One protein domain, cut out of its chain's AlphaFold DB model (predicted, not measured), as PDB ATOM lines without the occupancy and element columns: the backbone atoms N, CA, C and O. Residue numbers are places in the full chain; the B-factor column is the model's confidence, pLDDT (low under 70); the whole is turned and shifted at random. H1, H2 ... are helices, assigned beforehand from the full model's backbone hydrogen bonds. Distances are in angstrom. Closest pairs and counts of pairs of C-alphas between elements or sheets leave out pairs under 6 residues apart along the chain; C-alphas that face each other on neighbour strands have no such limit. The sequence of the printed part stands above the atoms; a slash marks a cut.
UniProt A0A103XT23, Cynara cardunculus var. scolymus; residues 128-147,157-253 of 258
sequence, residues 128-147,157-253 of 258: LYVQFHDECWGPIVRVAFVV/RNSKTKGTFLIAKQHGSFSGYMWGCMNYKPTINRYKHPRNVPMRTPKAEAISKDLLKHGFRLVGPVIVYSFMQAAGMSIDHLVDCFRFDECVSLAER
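Overview. This is residues 128 to 147 and 157 to 253 of the 258 residues of a protein of Cynara cardunculus var. scolymus (UniProt A0A103XT23). Six short helices are strung on long loops with few contacts between them: H2 lies at one end of the longest axis, H5 near the middle, and H6 with residues 188 to 192 and 238 to 242 toward the other end. H2 and H3 make a corner at their tight link, the beginning of H5 meets residues 204 to 208 of H4, and H1 is set off to one side. The printed part has 117 residues, with six named helices in the order H1 to H6 and no named strand; the class is all helix. The whole is compact, with a radius of gyration of the C-alphas of 14.6 A, and spans 44 by 31 by 26 A along its three main axes.

Arrangement. Start at the longest helix, H2, residues 159 to 171. It touches H3, residues 174 to 180, only at the corner by their link, where the C-alphas of Ala 168 and Phe 174 are the closest at 5.6 A; they stand at a steep tilt of 55 degrees and run the same way. H2 is close but not clearly touching to H4, residues 202 to 213, where the closest C-alphas, of Gly 163 and Leu 211, are 7.8 A apart. H3 and H4 are also close but not clearly touching, with the C-alphas of Met 178 and Ile 207 closest at 8.0 A. Look next at H5, residues 221 to 230, which H4 touches with residues 204 to 208 alone; the closest C-alphas, of Glu 205 and Pro 221, are 4.8 A apart, and the two helices run opposite ways at a steep tilt of 69.9 degrees, only just short of about perpendicular. H1, residues 128 to 136, is close but not clearly touching to H5, with the C-alphas of Cys 136 and Ala 230 closest at 7.1 A. H6, residues 244 to 252, is apart from the other five helices. Residues 187 to 188 pair with residues 234 to 235, parallel. In each of the six helices every O i to N i+4 pair is within hydrogen-bond range.

Along the chain. Find C-alpha 159 at (-42.744, -5.545, -33.542); from there H2 runs 18.2 A to His 171, and H3 follows over 9.6 A. H4 is 17.0 A long and H5 14.2 A. H1 begins at C-alpha 128, (-24.695, -5.370, -9.413), and is 10.7 A long; H6, 12.3 A long, ends at C-alpha 252, (-9.584, -17.288, -30.350).

Size, cuts and confidence. The two C-alphas farthest apart, of Arg 157 and Asp 240, are 45.1 A apart. Residues 148 to 156 are not printed, and C-alphas 147 and 157 across the cut are 13.1 A apart. The links H3 to H4, 21 residues, and H5 to H6, 13 residues, are long. The mean pLDDT of the printed part is 87.0; look for values under 70 at residues 142 to 147 and 157 to 161.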
ATOM      1  N   LEU A 128     -24.083  -4.663  -8.279       94.44
ATOM      2  CA  LEU A 128     -24.695  -5.370  -9.413       94.44
ATOM      3  C   LEU A 128     -24.103  -4.942 -10.760       94.44
ATOM      4  O   LEU A 128     -23.967  -5.758 -11.666       94.44
ATOM      5  N   TYR A 129     -23.722  -3.673 -10.896       93.94
ATOM      6  CA  TYR A 129     -23.116  -3.169 -12.124       93.94
ATOM      7  C   TYR A 129     -21.668  -3.646 -12.280       93.94
ATOM      8  O   TYR A 129     -21.244  -3.998 -13.380       93.94
ATOM      9  N   VAL A 130     -20.932  -3.728 -11.167       94.62
ATOM     10  CA  VAL A 130     -19.604  -4.359 -11.126       94.62
ATOM     11  C   VAL A 130     -19.706  -5.843 -11.480       94.62
ATOM     12  O   VAL A 130     -18.965  -6.313 -12.336       94.62
ATOM     13  N   GLN A 131     -20.671  -6.558 -10.897       94.00
ATOM     14  CA  GLN A 131     -20.915  -7.966 -11.205       94.00
ATOM     15  C   GLN A 131     -21.268  -8.170 -12.684       94.00
ATOM     16  O   GLN A 131     -20.734  -9.066 -13.327       94.00
ATOM     17  N   PHE A 132     -22.103  -7.303 -13.262       93.06
ATOM     18  CA  PHE A 132     -22.415  -7.355 -14.690       93.06
ATOM     19  C   PHE A 132     -21.163  -7.216 -15.567       93.06
ATOM     20  O   PHE A 132     -21.015  -7.959 -16.536       93.06
ATOM     21  N   HIS A 133     -20.249  -6.296 -15.238       94.88
ATOM     22  CA  HIS A 133     -18.964  -6.189 -15.934       94.88
ATOM     23  C   HIS A 133     -18.132  -7.469 -15.800       94.88
ATOM     24  O   HIS A 133     -17.578  -7.947 -16.790       94.88
ATOM     25  N   ASP A 134     -18.026  -7.985 -14.577       93.81
ATOM     26  CA  ASP A 134     -17.124  -9.082 -14.240       93.81
ATOM     27  C   ASP A 134     -17.620 -10.425 -14.813       93.81
ATOM     28  O   ASP A 134     -16.806 -11.223 -15.271       93.81
ATOM     29  N   GLU A 135     -18.935 -10.658 -14.849       90.06
ATOM     30  CA  GLU A 135     -19.524 -11.965 -15.183       90.06
ATOM     31  C   GLU A 135     -20.244 -11.999 -16.536       90.06
ATOM     32  O   GLU A 135     -20.259 -13.037 -17.197       90.06
ATOM     33  N   CYS A 136     -20.848 -10.888 -16.969       87.75
ATOM     34  CA  CYS A 136     -21.808 -10.901 -18.079       87.75
ATOM     35  C   CYS A 136     -21.342 -10.129 -19.316       87.75
ATOM     36  O   CYS A 136     -21.766 -10.453 -20.424       87.75
ATOM     37  N   TRP A 137     -20.513  -9.093 -19.164       91.94
ATOM     38  CA  TRP A 137     -20.157  -8.206 -20.272       91.94
ATOM     39  C   TRP A 137     -18.895  -8.667 -21.001       91.94
ATOM     40  O   TRP A 137     -17.789  -8.614 -20.459       91.94
ATOM     41  N   GLY A 138     -19.052  -9.100 -22.254       84.88
ATOM     42  CA  GLY A 138     -17.937  -9.508 -23.113       84.88
ATOM     43  C   GLY A 138     -17.668 -11.016 -23.227       84.88
ATOM     44  O   GLY A 138     -17.127 -11.403 -24.266       84.88
ATOM     45  N   PRO A 139     -18.036 -11.902 -22.271       84.25
ATOM     46  CA  PRO A 139     -18.065 -13.335 -22.532       84.25
ATOM     47  C   PRO A 139     -18.909 -13.650 -23.756       84.25
ATOM     48  O   PRO A 139     -19.972 -13.069 -23.980       84.25
ATOM     49  N   ILE A 140     -18.420 -14.585 -24.561       78.81
ATOM     50  CA  ILE A 140     -19.097 -14.936 -25.796       78.81
ATOM     51  C   ILE A 140     -20.279 -15.822 -25.465       78.81
ATOM     52  O   ILE A 140     -20.122 -16.976 -25.064       78.81
ATOM     53  N   VAL A 141     -21.469 -15.274 -25.657       71.88
ATOM     54  CA  VAL A 141     -22.717 -15.988 -25.430       71.88
ATOM     55  C   VAL A 141     -23.312 -16.422 -26.764       71.88
ATOM     56  O   VAL A 141     -23.310 -15.682 -27.754       71.88
ATOM     57  N   ARG A 142     -23.894 -17.629 -26.798       60.84
ATOM     58  CA  ARG A 142     -24.916 -17.909 -27.811       60.84
ATOM     59  C   ARG A 142     -26.037 -16.911 -27.550       60.84
ATOM     60  O   ARG A 142     -26.527 -16.832 -26.425       60.84
ATOM     61  N   VAL A 143     -26.430 -16.140 -28.561       58.38
ATOM     62  CA  VAL A 143     -27.517 -15.169 -28.414       58.38
ATOM     63  C   VAL A 143     -28.829 -15.948 -28.387       58.38
ATOM     64  O   VAL A 143     -29.548 -16.045 -29.379       58.38
ATOM     65  N   ALA A 144     -29.136 -16.554 -27.247       44.34
ATOM     66  CA  ALA A 144     -30.439 -17.125 -26.993       44.34
ATOM     67  C   ALA A 144     -31.406 -15.961 -26.773       44.34
ATOM     68  O   ALA A 144     -31.617 -15.493 -25.658       44.34
ATOM     69  N   PHE A 145     -31.982 -15.453 -27.861       43.06
ATOM     70  CA  PHE A 145     -33.238 -14.740 -27.729       43.06
ATOM     71  C   PHE A 145     -34.288 -15.811 -27.465       43.06
ATOM     72  O   PHE A 145     -34.733 -16.485 -28.393       43.06
ATOM     73  N   VAL A 146     -34.621 -16.029 -26.195       35.69
ATOM     74  CA  VAL A 146     -35.790 -16.832 -25.847       35.69
ATOM     75  C   VAL A 146     -36.993 -16.051 -26.367       35.69
ATOM     76  O   VAL A 146     -37.460 -15.099 -25.744       35.69
ATOM     77  N   VAL A 147     -37.466 -16.410 -27.562       38.44
ATOM     78  CA  VAL A 147     -38.867 -16.186 -27.908       38.44
ATOM     79  C   VAL A 147     -39.605 -17.072 -26.918       38.44
ATOM     80  O   VAL A 147     -39.485 -18.289 -26.989       38.44
ATOM     81  N   ARG A 157     -48.483  -8.970 -30.769       43.84
ATOM     82  CA  ARG A 157     -48.305  -8.106 -31.949       43.84
ATOM     83  C   ARG A 157     -47.177  -7.082 -31.774       43.84
ATOM     84  O   ARG A 157     -47.105  -6.116 -32.535       43.84
ATOM     85  N   ASN A 158     -46.281  -7.273 -30.820       52.56
ATOM     86  CA  ASN A 158     -45.110  -6.449 -30.634       52.56
ATOM     87  C   ASN A 158     -44.105  -6.668 -31.776       52.56
ATOM     88  O   ASN A 158     -43.738  -7.784 -32.136       52.56
ATOM     89  N   SER A 159     -43.656  -5.558 -32.378       59.22
ATOM     90  CA  SER A 159     -42.744  -5.545 -33.542       59.22
ATOM     91  C   SER A 159     -41.495  -6.426 -33.384       59.22
ATOM     92  O   SER A 159     -41.029  -6.999 -34.364       59.22
ATOM     93  N   LYS A 160     -40.993  -6.576 -32.150       59.19
ATOM     94  CA  LYS A 160     -39.812  -7.387 -31.826       59.19
ATOM     95  C   LYS A 160     -40.053  -8.880 -32.081       59.19
ATOM     96  O   LYS A 160     -39.258  -9.490 -32.780       59.19
ATOM     97  N   THR A 161     -41.170  -9.428 -31.603       62.53
ATOM     98  CA  THR A 161     -41.534 -10.850 -31.745       62.53
ATOM     99  C   THR A 161     -41.761 -11.239 -33.207       62.53
ATOM    100  O   THR A 161     -41.403 -12.331 -33.641       62.53
ATOM    101  N   LYS A 162     -42.301 -10.311 -34.006       71.38
ATOM    102  CA  LYS A 162     -42.461 -10.505 -35.455       71.38
ATOM    103  C   LYS A 162     -41.114 -10.534 -36.179       71.38
ATOM    104  O   LYS A 162     -40.895 -11.416 -37.003       71.38
ATOM    105  N   GLY A 163     -40.217  -9.597 -35.866       74.56
ATOM    106  CA  GLY A 163     -38.895  -9.529 -36.492       74.56
ATOM    107  C   GLY A 163     -38.027 -10.748 -36.180       74.56
ATOM    108  O   GLY A 163     -37.409 -11.311 -37.081       74.56
ATOM    109  N   THR A 164     -38.030 -11.217 -34.928       72.81
ATOM    110  CA  THR A 164     -37.281 -12.421 -34.532       72.81
ATOM    111  C   THR A 164     -37.806 -13.673 -35.220       72.81
ATOM    112  O   THR A 164     -37.006 -14.491 -35.661       72.81
ATOM    113  N   PHE A 165     -39.128 -13.809 -35.370       74.94
ATOM    114  CA  PHE A 165     -39.736 -14.936 -36.079       74.94
ATOM    115  C   PHE A 165     -39.356 -14.966 -37.567       74.94
ATOM    116  O   PHE A 165     -39.011 -16.023 -38.092       74.94
ATOM    117  N   LEU A 166     -39.367 -13.814 -38.249       80.00
ATOM    118  CA  LEU A 166     -38.962 -13.728 -39.659       80.00
ATOM    119  C   LEU A 166     -37.494 -14.117 -39.853       80.00
ATOM    120  O   LEU A 166     -37.184 -14.913 -40.739       80.00
ATOM    121  N   ILE A 167     -36.614 -13.609 -38.988       83.50
ATOM    122  CA  ILE A 167     -35.193 -13.964 -39.006       83.50
ATOM    123  C   ILE A 167     -35.004 -15.452 -38.710       83.50
ATOM    124  O   ILE A 167     -34.258 -16.116 -39.420       83.50
ATOM    125  N   ALA A 168     -35.694 -16.003 -37.709       80.56
ATOM    126  CA  ALA A 168     -35.612 -17.427 -37.392       80.56
ATOM    127  C   ALA A 168     -36.088 -18.301 -38.564       80.56
ATOM    128  O   ALA A 168     -35.452 -19.298 -38.884       80.56
ATOM    129  N   LYS A 169     -37.144 -17.894 -39.278       79.38
ATOM    130  CA  LYS A 169     -37.618 -18.609 -40.469       79.38
ATOM    131  C   LYS A 169     -36.594 -18.611 -41.612       79.38
ATOM    132  O   LYS A 169     -36.517 -19.589 -42.345       79.38
ATOM    133  N   GLN A 170     -35.840 -17.526 -41.789       82.44
ATOM    134  CA  GLN A 170     -34.888 -17.370 -42.899       82.44
ATOM    135  C   GLN A 170     -33.484 -17.899 -42.582       82.44
ATOM    136  O   GLN A 170     -32.826 -18.467 -43.447       82.44
ATOM    137  N   HIS A 171     -33.028 -17.711 -41.346       79.12
ATOM    138  CA  HIS A 171     -31.656 -17.972 -40.904       79.12
ATOM    139  C   HIS A 171     -31.572 -19.070 -39.831       79.12
ATOM    140  O   HIS A 171     -30.520 -19.274 -39.227       79.12
ATOM    141  N   GLY A 172     -32.681 -19.755 -39.547       82.88
ATOM    142  CA  GLY A 172     -32.805 -20.797 -38.523       82.88
ATOM    143  C   GLY A 172     -32.941 -20.240 -37.105       82.88
ATOM    144  O   GLY A 172     -33.842 -20.622 -36.363       82.88
ATOM    145  N   SER A 173     -32.079 -19.299 -36.710       83.19
ATOM    146  CA  SER A 173     -32.143 -18.658 -35.392       83.19
ATOM    147  C   SER A 173     -31.653 -17.212 -35.420       83.19
ATOM    148  O   SER A 173     -30.843 -16.822 -36.262       83.19
ATOM    149  N   PHE A 174     -32.098 -16.409 -34.449       85.19
ATOM    150  CA  PHE A 174     -31.595 -15.044 -34.276       85.19
ATOM    151  C   PHE A 174     -30.093 -15.022 -33.949       85.19
ATOM    152  O   PHE A 174     -29.363 -14.187 -34.480       85.19
ATOM    153  N   SER A 175     -29.611 -15.976 -33.139       85.56
ATOM    154  CA  SER A 175     -28.174 -16.145 -32.880       85.56
ATOM    155  C   SER A 175     -27.406 -16.406 -34.172       85.56
ATOM    156  O   SER A 175     -26.419 -15.728 -34.441       85.56
ATOM    157  N   GLY A 176     -27.877 -17.358 -34.981       84.88
ATOM    158  CA  GLY A 176     -27.258 -17.718 -36.254       84.88
ATOM    159  C   GLY A 176     -27.196 -16.536 -37.215       84.88
ATOM    160  O   GLY A 176     -26.154 -16.302 -37.816       84.88
ATOM    161  N   TYR A 177     -28.262 -15.738 -37.286       90.06
ATOM    162  CA  TYR A 177     -28.286 -14.493 -38.050       90.06
ATOM    163  C   TYR A 177     -27.246 -13.478 -37.555       90.06
ATOM    164  O   TYR A 177     -26.405 -13.035 -38.336       90.06
ATOM    165  N   MET A 178     -27.248 -13.147 -36.257       90.81
ATOM    166  CA  MET A 178     -26.331 -12.147 -35.695       90.81
ATOM    167  C   MET A 178     -24.866 -12.564 -35.879       90.81
ATOM    168  O   MET A 178     -24.034 -11.758 -36.302       90.81
ATOM    169  N   TRP A 179     -24.540 -13.830 -35.605       88.56
ATOM    170  CA  TRP A 179     -23.197 -14.373 -35.822       88.56
ATOM    171  C   TRP A 179     -22.849 -14.511 -37.307       88.56
ATOM    172  O   TRP A 179     -21.697 -14.279 -37.675       88.56
ATOM    173  N   GLY A 180     -23.828 -14.776 -38.172       90.00
ATOM    174  CA  GLY A 180     -23.680 -14.749 -39.627       90.00
ATOM    175  C   GLY A 180     -23.259 -13.373 -40.139       90.00
ATOM    176  O   GLY A 180     -22.295 -13.272 -40.894       90.00
ATOM    177  N   CYS A 181     -23.861 -12.291 -39.627       91.44
ATOM    178  CA  CYS A 181     -23.407 -10.922 -39.908       91.44
ATOM    179  C   CYS A 181     -21.962 -10.661 -39.444       91.44
ATOM    180  O   CYS A 181     -21.312  -9.716 -39.904       91.44
ATOM    181  N   MET A 182     -21.450 -11.476 -38.517       89.44
ATOM    182  CA  MET A 182     -20.089 -11.393 -38.003       89.44
ATOM    183  C   MET A 182     -19.091 -12.331 -38.687       89.44
ATOM    184  O   MET A 182     -17.919 -12.286 -38.323       89.44
ATOM    185  N   ASN A 183     -19.500 -13.107 -39.697       90.00
ATOM    186  CA  ASN A 183     -18.720 -14.212 -40.271       90.00
ATOM    187  C   ASN A 183     -18.311 -15.250 -39.211       90.00
ATOM    188  O   ASN A 183     -17.224 -15.818 -39.283       90.00
ATOM    189  N   TYR A 184     -19.156 -15.442 -38.192       88.19
ATOM    190  CA  TYR A 184     -18.945 -16.372 -37.077       88.19
ATOM    191  C   TYR A 184     -17.625 -16.175 -36.322       88.19
ATOM    192  O   TYR A 184     -17.149 -17.085 -35.650       88.19
ATOM    193  N   LYS A 185     -17.038 -14.976 -36.412       89.31
ATOM    194  CA  LYS A 185     -15.803 -14.626 -35.719       89.31
ATOM    195  C   LYS A 185     -16.010 -13.356 -34.891       89.31
ATOM    196  O   LYS A 185     -16.404 -12.328 -35.454       89.31
ATOM    197  N   PRO A 186     -15.745 -13.394 -33.575       91.75
ATOM    198  CA  PRO A 186     -15.774 -12.193 -32.751       91.75
ATOM    199  C   PRO A 186     -14.689 -11.205 -33.198       91.75
ATOM    200  O   PRO A 186     -13.590 -11.589 -33.606       91.75
ATOM    201  N   THR A 187     -14.994  -9.912 -33.116       93.62
ATOM    202  CA  THR A 187     -14.003  -8.854 -33.337       93.62
ATOM    203  C   THR A 187     -13.241  -8.623 -32.038       93.62
ATOM    204  O   THR A 187     -13.837  -8.219 -31.044       93.62
ATOM    205  N   ILE A 188     -11.930  -8.846 -32.043       94.75
ATOM    206  CA  ILE A 188     -11.078  -8.601 -30.877       94.75
ATOM    207  C   ILE A 188     -10.441  -7.221 -31.020       94.75
ATOM    208  O   ILE A 188      -9.602  -7.019 -31.899       94.75
ATOM    209  N   ASN A 189     -10.819  -6.278 -30.157       95.19
ATOM    210  CA  ASN A 189     -10.210  -4.956 -30.123       95.19
ATOM    211  C   ASN A 189      -9.221  -4.861 -28.959       95.19
ATOM    212  O   ASN A 189      -9.468  -5.368 -27.873       95.19
ATOM    213  N   ARG A 190      -8.083  -4.193 -29.172       96.19
ATOM    214  CA  ARG A 190      -7.016  -4.045 -28.162       96.19
ATOM    215  C   ARG A 190      -6.889  -2.594 -27.705       96.19
ATOM    216  O   ARG A 190      -5.839  -1.963 -27.841       96.19
ATOM    217  N   TYR A 191      -7.992  -2.021 -27.229       97.12
ATOM    218  CA  TYR A 191      -8.012  -0.623 -26.809       97.12
ATOM    219  C   TYR A 191      -7.252  -0.435 -25.496       97.12
ATOM    220  O   TYR A 191      -7.613  -0.983 -24.460       97.12
ATOM    221  N   LYS A 192      -6.218   0.410 -25.515       95.50
ATOM    222  CA  LYS A 192      -5.522   0.818 -24.285       95.50
ATOM    223  C   LYS A 192      -6.296   1.875 -23.502       95.50
ATOM    224  O   LYS A 192      -6.094   2.025 -22.303       95.50
ATOM    225  N   HIS A 193      -7.097   2.696 -24.181       95.56
ATOM    226  CA  HIS A 193      -7.708   3.886 -23.591       95.56
ATOM    227  C   HIS A 193      -9.199   3.948 -23.940       95.56
ATOM    228  O   HIS A 193      -9.547   3.722 -25.100       95.56
ATOM    229  N   PRO A 194     -10.077   4.332 -22.995       93.44
ATOM    230  CA  PRO A 194     -11.530   4.317 -23.193       93.44
ATOM    231  C   PRO A 194     -11.991   5.238 -24.325       93.44
ATOM    232  O   PRO A 194     -12.918   4.906 -25.050       93.44
ATOM    233  N   ARG A 195     -11.297   6.362 -24.544       95.06
ATOM    234  CA  ARG A 195     -11.589   7.298 -25.644       95.06
ATOM    235  C   ARG A 195     -11.414   6.696 -27.043       95.06
ATOM    236  O   ARG A 195     -11.910   7.269 -28.005       95.06
ATOM    237  N   ASN A 196     -10.683   5.586 -27.156       95.81
ATOM    238  CA  ASN A 196     -10.470   4.903 -28.427       95.81
ATOM    239  C   ASN A 196     -11.612   3.929 -28.747       95.81
ATOM    240  O   ASN A 196     -11.718   3.503 -29.893       95.81
ATOM    241  N   VAL A 197     -12.451   3.582 -27.762       95.44
ATOM    242  CA  VAL A 197     -13.616   2.718 -27.967       95.44
ATOM    243  C   VAL A 197     -14.682   3.532 -28.710       95.44
ATOM    244  O   VAL A 197     -15.173   4.531 -28.174       95.44
ATOM    245  N   PRO A 198     -15.044   3.166 -29.950       96.06
ATOM    246  CA  PRO A 198     -16.007   3.934 -30.722       96.06
ATOM    247  C   PRO A 198     -17.423   3.738 -30.169       96.06
ATOM    248  O   PRO A 198     -17.773   2.680 -29.666       96.06
ATOM    249  N   MET A 199     -18.290   4.741 -30.320       94.56
ATOM    250  CA  MET A 199     -19.703   4.617 -29.922       94.56
ATOM    251  C   MET A 199     -20.530   3.761 -30.905       94.56
ATOM    252  O   MET A 199     -21.601   3.265 -30.568       94.56
ATOM    253  N   ARG A 200     -20.058   3.628 -32.151       95.00
ATOM    254  CA  ARG A 200     -20.664   2.837 -33.232       95.00
ATOM    255  C   ARG A 200     -19.579   2.363 -34.191       95.00
ATOM    256  O   ARG A 200     -18.565   3.038 -34.347       95.00
ATOM    257  N   THR A 201     -19.824   1.259 -34.884       96.75
ATOM    258  CA  THR A 201     -18.916   0.717 -35.905       96.75
ATOM    259  C   THR A 201     -19.642   0.536 -37.239       96.75
ATOM    260  O   THR A 201     -20.862   0.358 -37.241       96.75
ATOM    261  N   PRO A 202     -18.925   0.513 -38.380       96.44
ATOM    262  CA  PRO A 202     -19.538   0.237 -39.684       96.44
ATOM    263  C   PRO A 202     -20.324  -1.083 -39.711       96.44
ATOM    264  O   PRO A 202     -21.370  -1.183 -40.348       96.44
ATOM    265  N   LYS A 203     -19.856  -2.088 -38.959       95.25
ATOM    266  CA  LYS A 203     -20.520  -3.390 -38.835       95.25
ATOM    267  C   LYS A 203     -21.843  -3.282 -38.074       95.25
ATOM    268  O   LYS A 203     -22.865  -3.760 -38.559       95.25
ATOM    269  N   ALA A 204     -21.856  -2.563 -36.950       96.56
ATOM    270  CA  ALA A 204     -23.086  -2.281 -36.211       96.56
ATOM    271  C   ALA A 204     -24.079  -1.428 -37.021       96.56
ATOM    272  O   ALA A 204     -25.288  -1.614 -36.902       96.56
ATOM    273  N   GLU A 205     -23.601  -0.521 -37.878       97.12
ATOM    274  CA  GLU A 205     -24.458   0.247 -38.791       97.12
ATOM    275  C   GLU A 205     -25.123  -0.626 -39.853       97.12
ATOM    276  O   GLU A 205     -26.309  -0.441 -40.137       97.12
ATOM    277  N   ALA A 206     -24.383  -1.573 -40.431       96.56
ATOM    278  CA  ALA A 206     -24.930  -2.522 -41.392       96.56
ATOM    279  C   ALA A 206     -26.004  -3.408 -40.741       96.56
ATOM    280  O   ALA A 206     -27.122  -3.480 -41.251       96.56
ATOM    281  N   ILE A 207     -25.702  -3.986 -39.573       95.00
ATOM    282  CA  ILE A 207     -26.640  -4.826 -38.812       95.00
ATOM    283  C   ILE A 207     -27.872  -4.017 -38.387       95.00
ATOM    284  O   ILE A 207     -28.999  -4.466 -38.551       95.00
ATOM    285  N   SER A 208     -27.686  -2.787 -37.900       95.94
ATOM    286  CA  SER A 208     -28.784  -1.885 -37.532       95.94
ATOM    287  C   SER A 208     -29.739  -1.631 -38.696       95.94
ATOM    288  O   SER A 208     -30.954  -1.762 -38.539       95.94
ATOM    289  N   LYS A 209     -29.206  -1.308 -39.882       95.69
ATOM    290  CA  LYS A 209     -30.020  -1.105 -41.088       95.69
ATOM    291  C   LYS A 209     -30.793  -2.360 -41.462       95.69
ATOM    292  O   LYS A 209     -31.942  -2.250 -41.878       95.69
ATOM    293  N   ASP A 210     -30.177  -3.527 -41.328       93.69
ATOM    294  CA  ASP A 210     -30.819  -4.779 -41.693       93.69
ATOM    295  C   ASP A 210     -31.906  -5.191 -40.688       93.69
ATOM    296  O   ASP A 210     -33.026  -5.505 -41.083       93.69
ATOM    297  N   LEU A 211     -31.660  -5.045 -39.385       91.44
ATOM    298  CA  LEU A 211     -32.676  -5.256 -38.350       91.44
ATOM    299  C   LEU A 211     -33.888  -4.327 -38.532       91.44
ATOM    300  O   LEU A 211     -35.029  -4.756 -38.355       91.44
ATOM    301  N   LEU A 212     -33.676  -3.069 -38.934       91.12
ATOM    302  CA  LEU A 212     -34.776  -2.152 -39.259       91.12
ATOM    303  C   LEU A 212     -35.627  -2.666 -40.432       91.12
ATOM    304  O   LEU A 212     -36.852  -2.565 -40.373       91.12
ATOM    305  N   LYS A 213     -35.010  -3.257 -41.467       90.00
ATOM    306  CA  LYS A 213     -35.739  -3.877 -42.592       90.00
ATOM    307  C   LYS A 213     -36.570  -5.079 -42.147       90.00
ATOM    308  O   LYS A 213     -37.676  -5.264 -42.638       90.00
ATOM    309  N   HIS A 214     -36.077  -5.835 -41.169       86.00
ATOM    310  CA  HIS A 214     -36.794  -6.955 -40.553       86.00
ATOM    311  C   HIS A 214     -37.862  -6.511 -39.534       86.00
ATOM    312  O   HIS A 214     -38.460  -7.339 -38.851       86.00
ATOM    313  N   GLY A 215     -38.134  -5.205 -39.424       85.44
ATOM    314  CA  GLY A 215     -39.224  -4.664 -38.612       85.44
ATOM    315  C   GLY A 215     -38.883  -4.448 -37.139       85.44
ATOM    316  O   GLY A 215     -39.777  -4.112 -36.355       85.44
ATOM    317  N   PHE A 216     -37.614  -4.589 -36.741       86.56
ATOM    318  CA  PHE A 216     -37.190  -4.255 -35.384       86.56
ATOM    319  C   PHE A 216     -37.285  -2.747 -35.137       86.56
ATOM    320  O   PHE A 216     -37.063  -1.916 -36.017       86.56
ATOM    321  N   ARG A 217     -37.580  -2.381 -33.889       86.12
ATOM    322  CA  ARG A 217     -37.595  -0.995 -33.407       86.12
ATOM    323  C   ARG A 217     -36.546  -0.830 -32.314       86.12
ATOM    324  O   ARG A 217     -36.242  -1.789 -31.613       86.12
ATOM    325  N   LEU A 218     -36.038   0.395 -32.143       90.00
ATOM    326  CA  LEU A 218     -34.987   0.729 -31.166       90.00
ATOM    327  C   LEU A 218     -33.665  -0.030 -31.396       90.00
ATOM    328  O   LEU A 218     -32.940  -0.326 -30.458       90.00
ATOM    329  N   VAL A 219     -33.338  -0.319 -32.655       94.19
ATOM    330  CA  VAL A 219     -32.102  -1.006 -33.066       94.19
ATOM    331  C   VAL A 219     -31.149  -0.043 -33.774       94.19
ATOM    332  O   VAL A 219     -30.625  -0.340 -34.841       94.19
ATOM    333  N   GLY A 220     -30.961   1.158 -33.219       95.62
ATOM    334  CA  GLY A 220     -30.009   2.132 -33.766       95.62
ATOM    335  C   GLY A 220     -28.557   1.626 -33.686       95.62
ATOM    336  O   GLY A 220     -28.269   0.786 -32.833       95.62
ATOM    337  N   PRO A 221     -27.616   2.147 -34.500       97.25
ATOM    338  CA  PRO A 221     -26.249   1.616 -34.574       97.25
ATOM    339  C   PRO A 221     -25.506   1.564 -33.235       97.25
ATOM    340  O   PRO A 221     -24.763   0.625 -32.986       97.25
ATOM    341  N   VAL A 222     -25.736   2.546 -32.357       97.00
ATOM    342  CA  VAL A 222     -25.154   2.570 -31.003       97.00
ATOM    343  C   VAL A 222     -25.692   1.419 -30.156       97.00
ATOM    344  O   VAL A 222     -24.919   0.712 -29.528       97.00
ATOM    345  N   ILE A 223     -27.008   1.192 -30.181       95.56
ATOM    346  CA  ILE A 223     -27.661   0.127 -29.407       95.56
ATOM    347  C   ILE A 223     -27.185  -1.241 -29.896       95.56
ATOM    348  O   ILE A 223     -26.858  -2.107 -29.092       95.56
ATOM    349  N   VAL A 224     -27.109  -1.418 -31.218       95.94
ATOM    350  CA  VAL A 224     -26.591  -2.648 -31.826       95.94
ATOM    351  C   VAL A 224     -25.133  -2.865 -31.439       95.94
ATOM    352  O   VAL A 224     -24.768  -3.982 -31.087       95.94
ATOM    353  N   TYR A 225     -24.307  -1.817 -31.433       96.81
ATOM    354  CA  TYR A 225     -22.919  -1.950 -31.007       96.81
ATOM    355  C   TYR A 225     -22.793  -2.303 -29.519       96.81
ATOM    356  O   TYR A 225     -22.067  -3.232 -29.179       96.81
ATOM    357  N   SER A 226     -23.563  -1.656 -28.638       95.19
ATOM    358  CA  SER A 226     -23.612  -2.012 -27.214       95.19
ATOM    359  C   SER A 226     -24.067  -3.453 -26.988       95.19
ATOM    360  O   SER A 226     -23.528  -4.144 -26.126       95.19
ATOM    361  N   PHE A 227     -25.018  -3.936 -27.791       94.31
ATOM    362  CA  PHE A 227     -25.422  -5.338 -27.780       94.31
ATOM    363  C   PHE A 227     -24.278  -6.265 -28.218       94.31
ATOM    364  O   PHE A 227     -24.007  -7.253 -27.545       94.31
ATOM    365  N   MET A 228     -23.574  -5.933 -29.305       94.50
ATOM    366  CA  MET A 228     -22.420  -6.706 -29.779       94.50
ATOM    367  C   MET A 228     -21.319  -6.807 -28.718       94.50
ATOM    368  O   MET A 228     -20.714  -7.867 -28.576       94.50
ATOM    369  N   GLN A 229     -21.077  -5.726 -27.972       94.75
ATOM    370  CA  GLN A 229     -20.134  -5.708 -26.852       94.75
ATOM    371  C   GLN A 229     -20.600  -6.621 -25.712       94.75
ATOM    372  O   GLN A 229     -19.855  -7.488 -25.265       94.75
ATOM    373  N   ALA A 230     -21.855  -6.469 -25.276       92.62
ATOM    374  CA  ALA A 230     -22.410  -7.268 -24.187       92.62
ATOM    375  C   ALA A 230     -22.441  -8.768 -24.519       92.62
ATOM    376  O   ALA A 230     -22.136  -9.582 -23.657       92.62
ATOM    377  N   ALA A 231     -22.750  -9.128 -25.767       90.69
ATOM    378  CA  ALA A 231     -22.839 -10.514 -26.217       90.69
ATOM    379  C   ALA A 231     -21.478 -11.163 -26.566       90.69
ATOM    380  O   ALA A 231     -21.445 -12.301 -27.040       90.69
ATOM    381  N   GLY A 232     -20.364 -10.436 -26.417       91.31
ATOM    382  CA  GLY A 232     -19.026 -10.926 -26.769       91.31
ATOM    383  C   GLY A 232     -18.770 -11.054 -28.276       91.31
ATOM    384  O   GLY A 232     -17.776 -11.634 -28.703       91.31
ATOM    385  N   MET A 233     -19.632 -10.482 -29.122       92.75
ATOM    386  CA  MET A 233     -19.380 -10.388 -30.567       92.75
ATOM    387  C   MET A 233     -18.261  -9.384 -30.869       92.75
ATOM    388  O   MET A 233     -17.602  -9.454 -31.907       92.75
ATOM    389  N   SER A 234     -18.067  -8.407 -29.986       94.62
ATOM    390  CA  SER A 234     -16.938  -7.483 -29.995       94.62
ATOM    391  C   SER A 234     -16.318  -7.447 -28.605       94.62
ATOM    392  O   SER A 234     -16.989  -7.098 -27.638       94.62
ATOM    393  N   ILE A 235     -15.048  -7.833 -28.505       95.31
ATOM    394  CA  ILE A 235     -14.300  -7.829 -27.250       95.31
ATOM    395  C   ILE A 235     -13.690  -6.442 -27.076       95.31
ATOM    396  O   ILE A 235     -12.691  -6.116 -27.716       95.31
ATOM    397  N   ASP A 236     -14.325  -5.640 -26.220       96.19
ATOM    398  CA  ASP A 236     -13.988  -4.231 -25.975       96.19
ATOM    399  C   ASP A 236     -13.519  -3.965 -24.537       96.19
ATOM    400  O   ASP A 236     -13.441  -2.812 -24.102       96.19
ATOM    401  N   HIS A 237     -13.182  -5.023 -23.792       96.75
ATOM    402  CA  HIS A 237     -12.414  -4.862 -22.560       96.75
ATOM    403  C   HIS A 237     -11.119  -4.110 -22.872       96.75
ATOM    404  O   HIS A 237     -10.456  -4.373 -23.878       96.75
ATOM    405  N   LEU A 238     -10.766  -3.138 -22.029       96.75
ATOM    406  CA  LEU A 238      -9.477  -2.462 -22.162       96.75
ATOM    407  C   LEU A 238      -8.355  -3.468 -21.908       96.75
ATOM    408  O   LEU A 238      -8.522  -4.348 -21.073       96.75
ATOM    409  N   VAL A 239      -7.206  -3.296 -22.564       96.56
ATOM    410  CA  VAL A 239      -6.061  -4.229 -22.444       96.56
ATOM    411  C   VAL A 239      -5.621  -4.432 -20.990       96.56
ATOM    412  O   VAL A 239      -5.187  -5.511 -20.620       96.56
ATOM    413  N   ASP A 240      -5.787  -3.410 -20.152       95.38
ATOM    414  CA  ASP A 240      -5.406  -3.477 -18.742       95.38
ATOM    415  C   ASP A 240      -6.532  -3.995 -17.818       95.38
ATOM    416  O   ASP A 240      -6.390  -3.943 -16.597       95.38
ATOM    417  N   CYS A 241      -7.686  -4.391 -18.362       95.88
ATOM    418  CA  CYS A 241      -8.785  -4.974 -17.598       95.88
ATOM    419  C   CYS A 241      -8.502  -6.454 -17.324       95.88
ATOM    420  O   CYS A 241      -8.166  -7.188 -18.248       95.88
ATOM    421  N   PHE A 242      -8.743  -6.929 -16.100       95.81
ATOM    422  CA  PHE A 242      -8.497  -8.329 -15.728       95.81
ATOM    423  C   PHE A 242      -9.264  -9.358 -16.589       95.81
ATOM    424  O   PHE A 242      -8.829 -10.496 -16.724       95.81
ATOM    425  N   ARG A 243     -10.398  -8.968 -17.191       94.50
ATOM    426  CA  ARG A 243     -11.209  -9.823 -18.081       94.50
ATOM    427  C   ARG A 243     -10.675  -9.907 -19.512       94.50
ATOM    428  O   ARG A 243     -11.145 -10.750 -20.274       94.50
ATOM    429  N   PHE A 244      -9.754  -9.026 -19.910       95.25
ATOM    430  CA  PHE A 244      -9.324  -8.900 -21.302       95.25
ATOM    431  C   PHE A 244      -8.743 -10.208 -21.841       95.25
ATOM    432  O   PHE A 244      -9.262 -10.739 -22.823       95.25
ATOM    433  N   ASP A 245      -7.737 -10.764 -21.166       94.06
ATOM    434  CA  ASP A 245      -7.050 -11.974 -21.623       94.06
ATOM    435  C   ASP A 245      -7.984 -13.189 -21.674       94.06
ATOM    436  O   ASP A 245      -7.945 -13.966 -22.629       94.06
ATOM    437  N   GLU A 246      -8.886 -13.325 -20.698       92.31
ATOM    438  CA  GLU A 246      -9.880 -14.400 -20.686       92.31
ATOM    439  C   GLU A 246     -10.842 -14.289 -21.877       92.31
ATOM    440  O   GLU A 246     -11.048 -15.262 -22.607       92.31
ATOM    441  N   CYS A 247     -11.406 -13.103 -22.120       91.44
ATOM    442  CA  CYS A 247     -12.319 -12.884 -23.239       91.44
ATOM    443  C   CYS A 247     -11.630 -13.082 -24.598       91.44
ATOM    444  O   CYS A 247     -12.232 -13.653 -25.508       91.44
ATOM    445  N   VAL A 248     -10.372 -12.653 -24.738       93.00
ATOM    446  CA  VAL A 248      -9.557 -12.888 -25.942       93.00
ATOM    447  C   VAL A 248      -9.297 -14.381 -26.138       93.00
ATOM    448  O   VAL A 248      -9.537 -14.900 -27.226       93.00
ATOM    449  N   SER A 249      -8.893 -15.091 -25.082       91.06
ATOM    450  CA  SER A 249      -8.652 -16.535 -25.137       91.06
ATOM    451  C   SER A 249      -9.903 -17.301 -25.567       91.06
ATOM    452  O   SER A 249      -9.822 -18.201 -26.401       91.06
ATOM    453  N   LEU A 250     -11.080 -16.929 -25.051       87.31
ATOM    454  CA  LEU A 250     -12.357 -17.514 -25.466       87.31
ATOM    455  C   LEU A 250     -12.686 -17.211 -26.933       87.31
ATOM    456  O   LEU A 250     -13.188 -18.088 -27.636       87.31
ATOM    457  N   ALA A 251     -12.387 -15.998 -27.399       86.94
ATOM    458  CA  ALA A 251     -12.633 -15.554 -28.769       86.94
ATOM    459  C   ALA A 251     -11.781 -16.277 -29.820       86.94
ATOM    460  O   ALA A 251     -12.250 -16.515 -30.938       86.94
ATOM    461  N   GLU A 252     -10.547 -16.627 -29.464       87.19
ATOM    462  CA  GLU A 252      -9.584 -17.288 -30.350       87.19
ATOM    463  C   GLU A 252      -9.797 -18.806 -30.467       87.19
ATOM    464  O   GLU A 252      -9.227 -19.436 -31.361       87.19
ATOM    465  N   ARG A 253     -10.644 -19.410 -29.621       83.19
ATOM    466  CA  ARG A 253     -10.944 -20.846 -29.705       83.19
ATOM    467  C   ARG A 253     -11.600 -21.197 -31.050       83.19
ATOM    468  O   ARG A 253     -12.460 -20.454 -31.524       83.19
TER     469      ARG A 253